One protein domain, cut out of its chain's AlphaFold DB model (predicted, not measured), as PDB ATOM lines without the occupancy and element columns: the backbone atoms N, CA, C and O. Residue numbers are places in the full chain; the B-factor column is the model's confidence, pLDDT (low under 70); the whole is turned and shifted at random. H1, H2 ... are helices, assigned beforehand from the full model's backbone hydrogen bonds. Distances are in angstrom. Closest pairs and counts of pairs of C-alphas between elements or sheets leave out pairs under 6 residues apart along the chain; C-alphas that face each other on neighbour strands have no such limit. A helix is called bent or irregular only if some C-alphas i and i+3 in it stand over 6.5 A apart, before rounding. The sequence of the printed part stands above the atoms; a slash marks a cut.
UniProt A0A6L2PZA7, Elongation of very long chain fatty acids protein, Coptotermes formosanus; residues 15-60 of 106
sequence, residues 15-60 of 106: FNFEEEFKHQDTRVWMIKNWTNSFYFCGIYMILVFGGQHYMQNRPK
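This is residues 15 to 60 of the 106 residues of the protein "Elongation of very long chain fatty acids protein" of Coptotermes formosanus (UniProt A0A6L2PZA7). The model is an open arch with no packed core: the long helix H3 makes one limb, and the shorter helix H2, then a tail that holds the small helix H1, make the other. The chain turns at residues 33 to 35 between H2 and H3, and the stretches at both ends, residues 15 to 23 and 56 to 60, bend toward the same side of the arch. The printed part has 46 residues with three named helices, in the order H1, H2, H3, and no named strand; the class is all helix. It is extended, with a radius of gyration of the C-alphas of 18.7 A, and spans 53 by 26 by 7 A.

The longest helix, H3, is residues 36 to 55 and measures 28.2 A from first to last C-alpha; it begins at C-alpha 36 at (17.015, -40.814, -12.892) and ends at C-alpha 55 at (19.355, -17.944, 3.451). Before it comes H2, residues 24 to 32, 12.3 A long, with C-alpha 32 at (17.321, -49.529, -16.719). H1 is residues 16 to 19, 5.4 A long, and begins at C-alpha 16 at (28.751, -65.278, 4.729).

H3 touches no helix. H2 and H3 are apart, with no C-alpha of the one within 8 A of the other, though a tight link of 3 residues joins them. From C-alpha 24 to C-alpha 32 of H2, z falls from -9.915 to -16.719, while from C-alpha 36 to C-alpha 55 of H3 it rises from -12.892 to 3.451; y rises from the first to the last C-alpha in both. H1 and H2 are also apart, across a tight link of 4 residues, and H1 and H3 are apart. In H2 and H3 every pair of O of residue i and N of residue i+4 is within hydrogen-bond range, while H1 is too short for such a pair. No helix is bent or irregular.

The outline is a rod, but only just. The C-alphas of Asn 16 and Asn 57 are the two farthest apart, at 53.5 A, and those of Phe 15 and Lys 60, the first and last printed residues, are 45.3 A apart. Residues 15 to 60 stand free, and of these 16 to 19 belong to H1, 24 to 32 to H2 and 36 to 55 to H3. The printed part has no cut and no long link. Its mean pLDDT is 85.2; residues 15 to 16 and 18 to 19 are under 70, and H3 has the mean 93.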
ATOM      1  N   PHE A  15      32.677 -62.869   3.335       67.12
ATOM      2  CA  PHE A  15      31.894 -63.057   4.542       67.12
ATOM      3  C   PHE A  15      30.571 -63.724   4.151       67.12
ATOM      4  O   PHE A  15      30.018 -63.410   3.102       67.12
ATOM      5  N   ASN A  16      30.019 -64.584   5.010       66.56
ATOM      6  CA  ASN A  16      28.751 -65.278   4.729       66.56
ATOM      7  C   ASN A  16      27.621 -64.324   4.273       66.56
ATOM      8  O   ASN A  16      26.792 -64.683   3.449       66.56
ATOM      9  N   PHE A  17      27.618 -63.072   4.751       72.56
ATOM     10  CA  PHE A  17      26.638 -62.062   4.339       72.56
ATOM     11  C   PHE A  17      26.857 -61.500   2.920       72.56
ATOM     12  O   PHE A  17      25.917 -60.983   2.322       72.56
ATOM     13  N   GLU A  18      28.082 -61.539   2.387       66.69
ATOM     14  CA  GLU A  18      28.404 -61.095   1.023       66.69
ATOM     15  C   GLU A  18      28.009 -62.152  -0.010       66.69
ATOM     16  O   GLU A  18      27.616 -61.802  -1.121       66.69
ATOM     17  N   GLU A  19      28.052 -63.432   0.367       69.06
ATOM     18  CA  GLU A  19      27.648 -64.552  -0.487       69.06
ATOM     19  C   GLU A  19      26.127 -64.580  -0.718       69.06
ATOM     20  O   GLU A  19      25.661 -64.795  -1.837       69.06
ATOM     21  N   GLU A  20      25.341 -64.258   0.311       73.19
ATOM     22  CA  GLU A  20      23.878 -64.162   0.202       73.19
ATOM     23  C   GLU A  20      23.391 -62.867  -0.480       73.19
ATOM     24  O   GLU A  20      22.202 -62.724  -0.794       73.19
ATOM     25  N   PHE A  21      24.281 -61.904  -0.744       75.19
ATOM     26  CA  PHE A  21      23.896 -60.602  -1.282       75.19
ATOM     27  C   PHE A  21      23.533 -60.670  -2.778       75.19
ATOM     28  O   PHE A  21      24.383 -60.628  -3.674       75.19
ATOM     29  N   LYS A  22      22.226 -60.706  -3.072       72.75
ATOM     30  CA  LYS A  22      21.679 -60.656  -4.441       72.75
ATOM     31  C   LYS A  22      21.802 -59.255  -5.052       72.75
ATOM     32  O   LYS A  22      20.917 -58.414  -4.938       72.75
ATOM     33  N   HIS A  23      22.904 -59.015  -5.750       73.19
ATOM     34  CA  HIS A  23      23.243 -57.729  -6.373       73.19
ATOM     35  C   HIS A  23      22.745 -57.579  -7.824       73.19
ATOM     36  O   HIS A  23      22.704 -56.466  -8.354       73.19
ATOM     37  N   GLN A  24      22.373 -58.679  -8.484       75.62
ATOM     38  CA  GLN A  24      22.043 -58.689  -9.915       75.62
ATOM     39  C   GLN A  24      20.756 -57.916 -10.236       75.62
ATOM     40  O   GLN A  24      20.759 -57.091 -11.149       75.62
ATOM     41  N   ASP A  25      19.695 -58.096  -9.447       79.19
ATOM     42  CA  ASP A  25      18.411 -57.417  -9.675       79.19
ATOM     43  C   ASP A  25      18.545 -55.893  -9.524       79.19
ATOM     44  O   ASP A  25      18.091 -55.121 -10.374       79.19
ATOM     45  N   THR A  26      19.266 -55.448  -8.490       80.81
ATOM     46  CA  THR A  26      19.563 -54.029  -8.245       80.81
ATOM     47  C   THR A  26      20.399 -53.426  -9.372       80.81
ATOM     48  O   THR A  26      20.157 -52.293  -9.793       80.81
ATOM     49  N   ARG A  27      21.361 -54.185  -9.909       79.56
ATOM     50  CA  ARG A  27      22.197 -53.748 -11.034       79.56
ATOM     51  C   ARG A  27      21.379 -53.573 -12.312       79.56
ATOM     52  O   ARG A  27      21.527 -52.556 -12.989       79.56
ATOM     53  N   VAL A  28      20.498 -54.521 -12.630       85.25
ATOM     54  CA  VAL A  28      19.590 -54.416 -13.786       85.25
ATOM     55  C   VAL A  28      18.663 -53.210 -13.632       85.25
ATOM     56  O   VAL A  28      18.467 -52.455 -14.587       85.25
ATOM     57  N   TRP A  29      18.149 -52.975 -12.423       86.88
ATOM     58  CA  TRP A  29      17.331 -51.803 -12.127       86.88
ATOM     59  C   TRP A  29      18.102 -50.487 -12.319       86.88
ATOM     60  O   TRP A  29      17.597 -49.580 -12.983       86.88
ATOM     61  N   MET A  30      19.343 -50.395 -11.823       84.06
ATOM     62  CA  MET A  30      20.203 -49.218 -12.015       84.06
ATOM     63  C   MET A  30      20.466 -48.930 -13.494       84.06
ATOM     64  O   MET A  30      20.354 -47.783 -13.917       84.06
ATOM     65  N   ILE A  31      20.777 -49.957 -14.291       86.12
ATOM     66  CA  ILE A  31      21.030 -49.800 -15.732       86.12
ATOM     67  C   ILE A  31      19.761 -49.347 -16.453       86.12
ATOM     68  O   ILE A  31      19.822 -48.469 -17.306       86.12
ATOM     69  N   LYS A  32      18.600 -49.910 -16.107       90.19
ATOM     70  CA  LYS A  32      17.321 -49.529 -16.719       90.19
ATOM     71  C   LYS A  32      16.932 -48.085 -16.401       90.19
ATOM     72  O   LYS A  32      16.301 -47.426 -17.220       90.19
ATOM     73  N   ASN A  33      17.298 -47.607 -15.216       89.31
ATOM     74  CA  ASN A  33      16.821 -46.349 -14.658       89.31
ATOM     75  C   ASN A  33      17.934 -45.302 -14.476       89.31
ATOM     76  O   ASN A  33      17.806 -44.374 -13.678       89.31
ATOM     77  N   TRP A  34      19.038 -45.449 -15.209       86.44
ATOM     78  CA  TRP A  34      20.234 -44.610 -15.096       86.44
ATOM     79  C   TRP A  34      19.938 -43.111 -15.275       86.44
ATOM     80  O   TRP A  34      20.537 -42.271 -14.598       86.44
ATOM     81  N   THR A  35      18.953 -42.782 -16.120       90.38
ATOM     82  CA  THR A  35      18.485 -41.414 -16.385       90.38
ATOM     83  C   THR A  35      17.959 -40.703 -15.145       90.38
ATOM     84  O   THR A  35      18.014 -39.475 -15.091       90.38
ATOM     85  N   ASN A  36      17.504 -41.435 -14.122       89.12
ATOM     86  CA  ASN A  36      17.015 -40.814 -12.892       89.12
ATOM     87  C   ASN A  36      18.086 -40.012 -12.155       89.12
ATOM     88  O   ASN A  36      17.759 -39.047 -11.467       89.12
ATOM     89  N   SER A  37      19.358 -40.342 -12.372       88.94
ATOM     90  CA  SER A  37      20.492 -39.581 -11.845       88.94
ATOM     91  C   SER A  37      20.430 -38.112 -12.269       88.94
ATOM     92  O   SER A  37      20.654 -37.230 -11.444       88.94
ATOM     93  N   PHE A  38      20.035 -37.825 -13.515       93.12
ATOM     94  CA  PHE A  38      19.919 -36.447 -13.996       93.12
ATOM     95  C   PHE A  38      18.817 -35.667 -13.283       93.12
ATOM     96  O   PHE A  38      19.024 -34.501 -12.948       93.12
ATOM     97  N   TYR A  39      17.676 -36.302 -12.997       93.31
ATOM     98  CA  TYR A  39      16.605 -35.660 -12.234       93.31
ATOM     99  C   TYR A  39      17.073 -35.306 -10.818       93.31
ATOM    100  O   TYR A  39      16.858 -34.180 -10.370       93.31
ATOM    101  N   PHE A  40      17.779 -36.214 -10.139       93.44
ATOM    102  CA  PHE A  40      18.342 -35.931  -8.817       93.44
ATOM    103  C   PHE A  40      19.392 -34.816  -8.852       93.44
ATOM    104  O   PHE A  40      19.366 -33.942  -7.988       93.44
ATOM    105  N   CYS A  41      20.265 -34.786  -9.865       94.31
ATOM    106  CA  CYS A  41      21.219 -33.691 -10.054       94.31
ATOM    107  C   CYS A  41      20.511 -32.343 -10.259       94.31
ATOM    108  O   CYS A  41      20.888 -31.354  -9.633       94.31
ATOM    109  N   GLY A  42      19.466 -32.299 -11.090       95.62
ATOM    110  CA  GLY A  42      18.677 -31.085 -11.314       95.62
ATOM    111  C   GLY A  42      18.012 -30.579 -10.032       95.62
ATOM    112  O   GLY A  42      18.152 -29.407  -9.683       95.62
ATOM    113  N   ILE A  43      17.354 -31.473  -9.286       96.00
ATOM    114  CA  ILE A  43      16.723 -31.142  -7.998       96.00
ATOM    115  C   ILE A  43      17.767 -30.645  -6.993       96.00
ATOM    116  O   ILE A  43      17.542 -29.635  -6.330       96.00
ATOM    117  N   TYR A  44      18.923 -31.308  -6.905       94.94
ATOM    118  CA  TYR A  44      20.014 -30.890  -6.026       94.94
ATOM    119  C   TYR A  44      20.469 -29.456  -6.329       94.94
ATOM    120  O   TYR A  44      20.560 -28.639  -5.415       94.94
ATOM    121  N   MET A  45      20.670 -29.118  -7.606       96.06
ATOM    122  CA  MET A  45      21.064 -27.765  -8.016       96.06
ATOM    123  C   MET A  45      20.005 -26.722  -7.641       96.06
ATOM    124  O   MET A  45      20.345 -25.675  -7.089       96.06
ATOM    125  N   ILE A  46      18.721 -27.021  -7.869       95.94
ATOM    126  CA  ILE A  46      17.609 -26.136  -7.485       95.94
ATOM    127  C   ILE A  46      17.597 -25.906  -5.970       95.94
ATOM    128  O   ILE A  46      17.465 -24.767  -5.527       95.94
ATOM    129  N   LEU A  47      17.766 -26.961  -5.168       95.56
ATOM    130  CA  LEU A  47      17.787 -26.855  -3.708       95.56
ATOM    131  C   LEU A  47      18.993 -26.058  -3.200       95.56
ATOM    132  O   LEU A  47      18.843 -25.281  -2.258       95.56
ATOM    133  N   VAL A  48      20.167 -26.209  -3.821       94.12
ATOM    134  CA  VAL A  48      21.371 -25.452  -3.449       94.12
ATOM    135  C   VAL A  48      21.183 -23.963  -3.733       94.12
ATOM    136  O   VAL A  48      21.295 -23.157  -2.811       94.12
ATOM    137  N   PHE A  49      20.840 -23.582  -4.966       93.19
ATOM    138  CA  PHE A  49      20.677 -22.167  -5.320       93.19
ATOM    139  C   PHE A  49      19.450 -21.534  -4.655       93.19
ATOM    140  O   PHE A  49      19.519 -20.407  -4.163       93.19
ATOM    141  N   GLY A  50      18.340 -22.271  -4.579       92.69
ATOM    142  CA  GLY A  50      17.132 -21.830  -3.886       92.69
ATOM    143  C   GLY A  50      17.369 -21.650  -2.387       92.69
ATOM    144  O   GLY A  50      17.002 -20.620  -1.820       92.69
ATOM    145  N   GLY A  51      18.052 -22.604  -1.752       91.12
ATOM    146  CA  GLY A  51      18.447 -22.520  -0.347       91.12
ATOM    147  C   GLY A  51      19.401 -21.357  -0.076       91.12
ATOM    148  O   GLY A  51      19.219 -20.642   0.908       91.12
ATOM    149  N   GLN A  52      20.368 -21.112  -0.967       88.31
ATOM    150  CA  GLN A  52      21.263 -19.955  -0.883       88.31
ATOM    151  C   GLN A  52      20.490 -18.636  -0.933       88.31
ATOM    152  O   GLN A  52      20.697 -17.798  -0.058       88.31
ATOM    153  N   HIS A  53      19.579 -18.459  -1.895       89.81
ATOM    154  CA  HIS A  53      18.766 -17.242  -1.996       89.81
ATOM    155  C   HIS A  53      17.869 -17.043  -0.765       89.81
ATOM    156  O   HIS A  53      17.801 -15.949  -0.209       89.81
ATOM    157  N   TYR A  54      17.250 -18.118  -0.270       89.38
ATOM    158  CA  TYR A  54      16.428 -18.082   0.941       89.38
ATOM    159  C   TYR A  54      17.231 -17.706   2.200       89.38
ATOM    160  O   TYR A  54      16.753 -16.963   3.061       89.38
ATOM    161  N   MET A  55      18.473 -18.183   2.304       86.81
ATOM    162  CA  MET A  55      19.355 -17.944   3.451       86.81
ATOM    163  C   MET A  55      20.015 -16.557   3.454       86.81
ATOM    164  O   MET A  55      20.548 -16.168   4.488       86.81
ATOM    165  N   GLN A  56      19.945 -15.780   2.364       84.50
ATOM    166  CA  GLN A  56      20.541 -14.431   2.288       84.50
ATOM    167  C   GLN A  56      20.027 -13.477   3.378       84.50
ATOM    168  O   GLN A  56      20.768 -12.614   3.836       84.50
ATOM    169  N   ASN A  57      18.780 -13.652   3.821       85.44
ATOM    170  CA  ASN A  57      18.141 -12.801   4.830       85.44
ATOM    171  C   ASN A  57      18.120 -13.430   6.239       85.44
ATOM    172  O   ASN A  57      17.409 -12.948   7.122       85.44
ATOM    173  N   ARG A  58      18.839 -14.540   6.464       84.44
ATOM    174  CA  ARG A  58      18.804 -15.306   7.722       84.44
ATOM    175  C   ARG A  58      20.209 -15.471   8.319       84.44
ATOM    176  O   ARG A  58      21.189 -15.544   7.582       84.44
ATOM    177  N   PRO A  59      20.335 -15.555   9.656       80.12
ATOM    178  CA  PRO A  59      21.612 -15.849  10.293       80.12
ATOM    179  C   PRO A  59      22.076 -17.271   9.954       80.12
ATOM    180  O   PRO A  59      21.270 -18.196   9.839       80.12
ATOM    181  N   LYS A  60      23.394 -17.443   9.821       82.62
ATOM    182  CA  LYS A  60      24.023 -18.739   9.547       82.62
ATOM    183  C   LYS A  60      23.661 -19.776  10.617       82.62
ATOM    184  O   LYS A  60      23.686 -19.494  11.814       82.62
TER     185      LYS A  60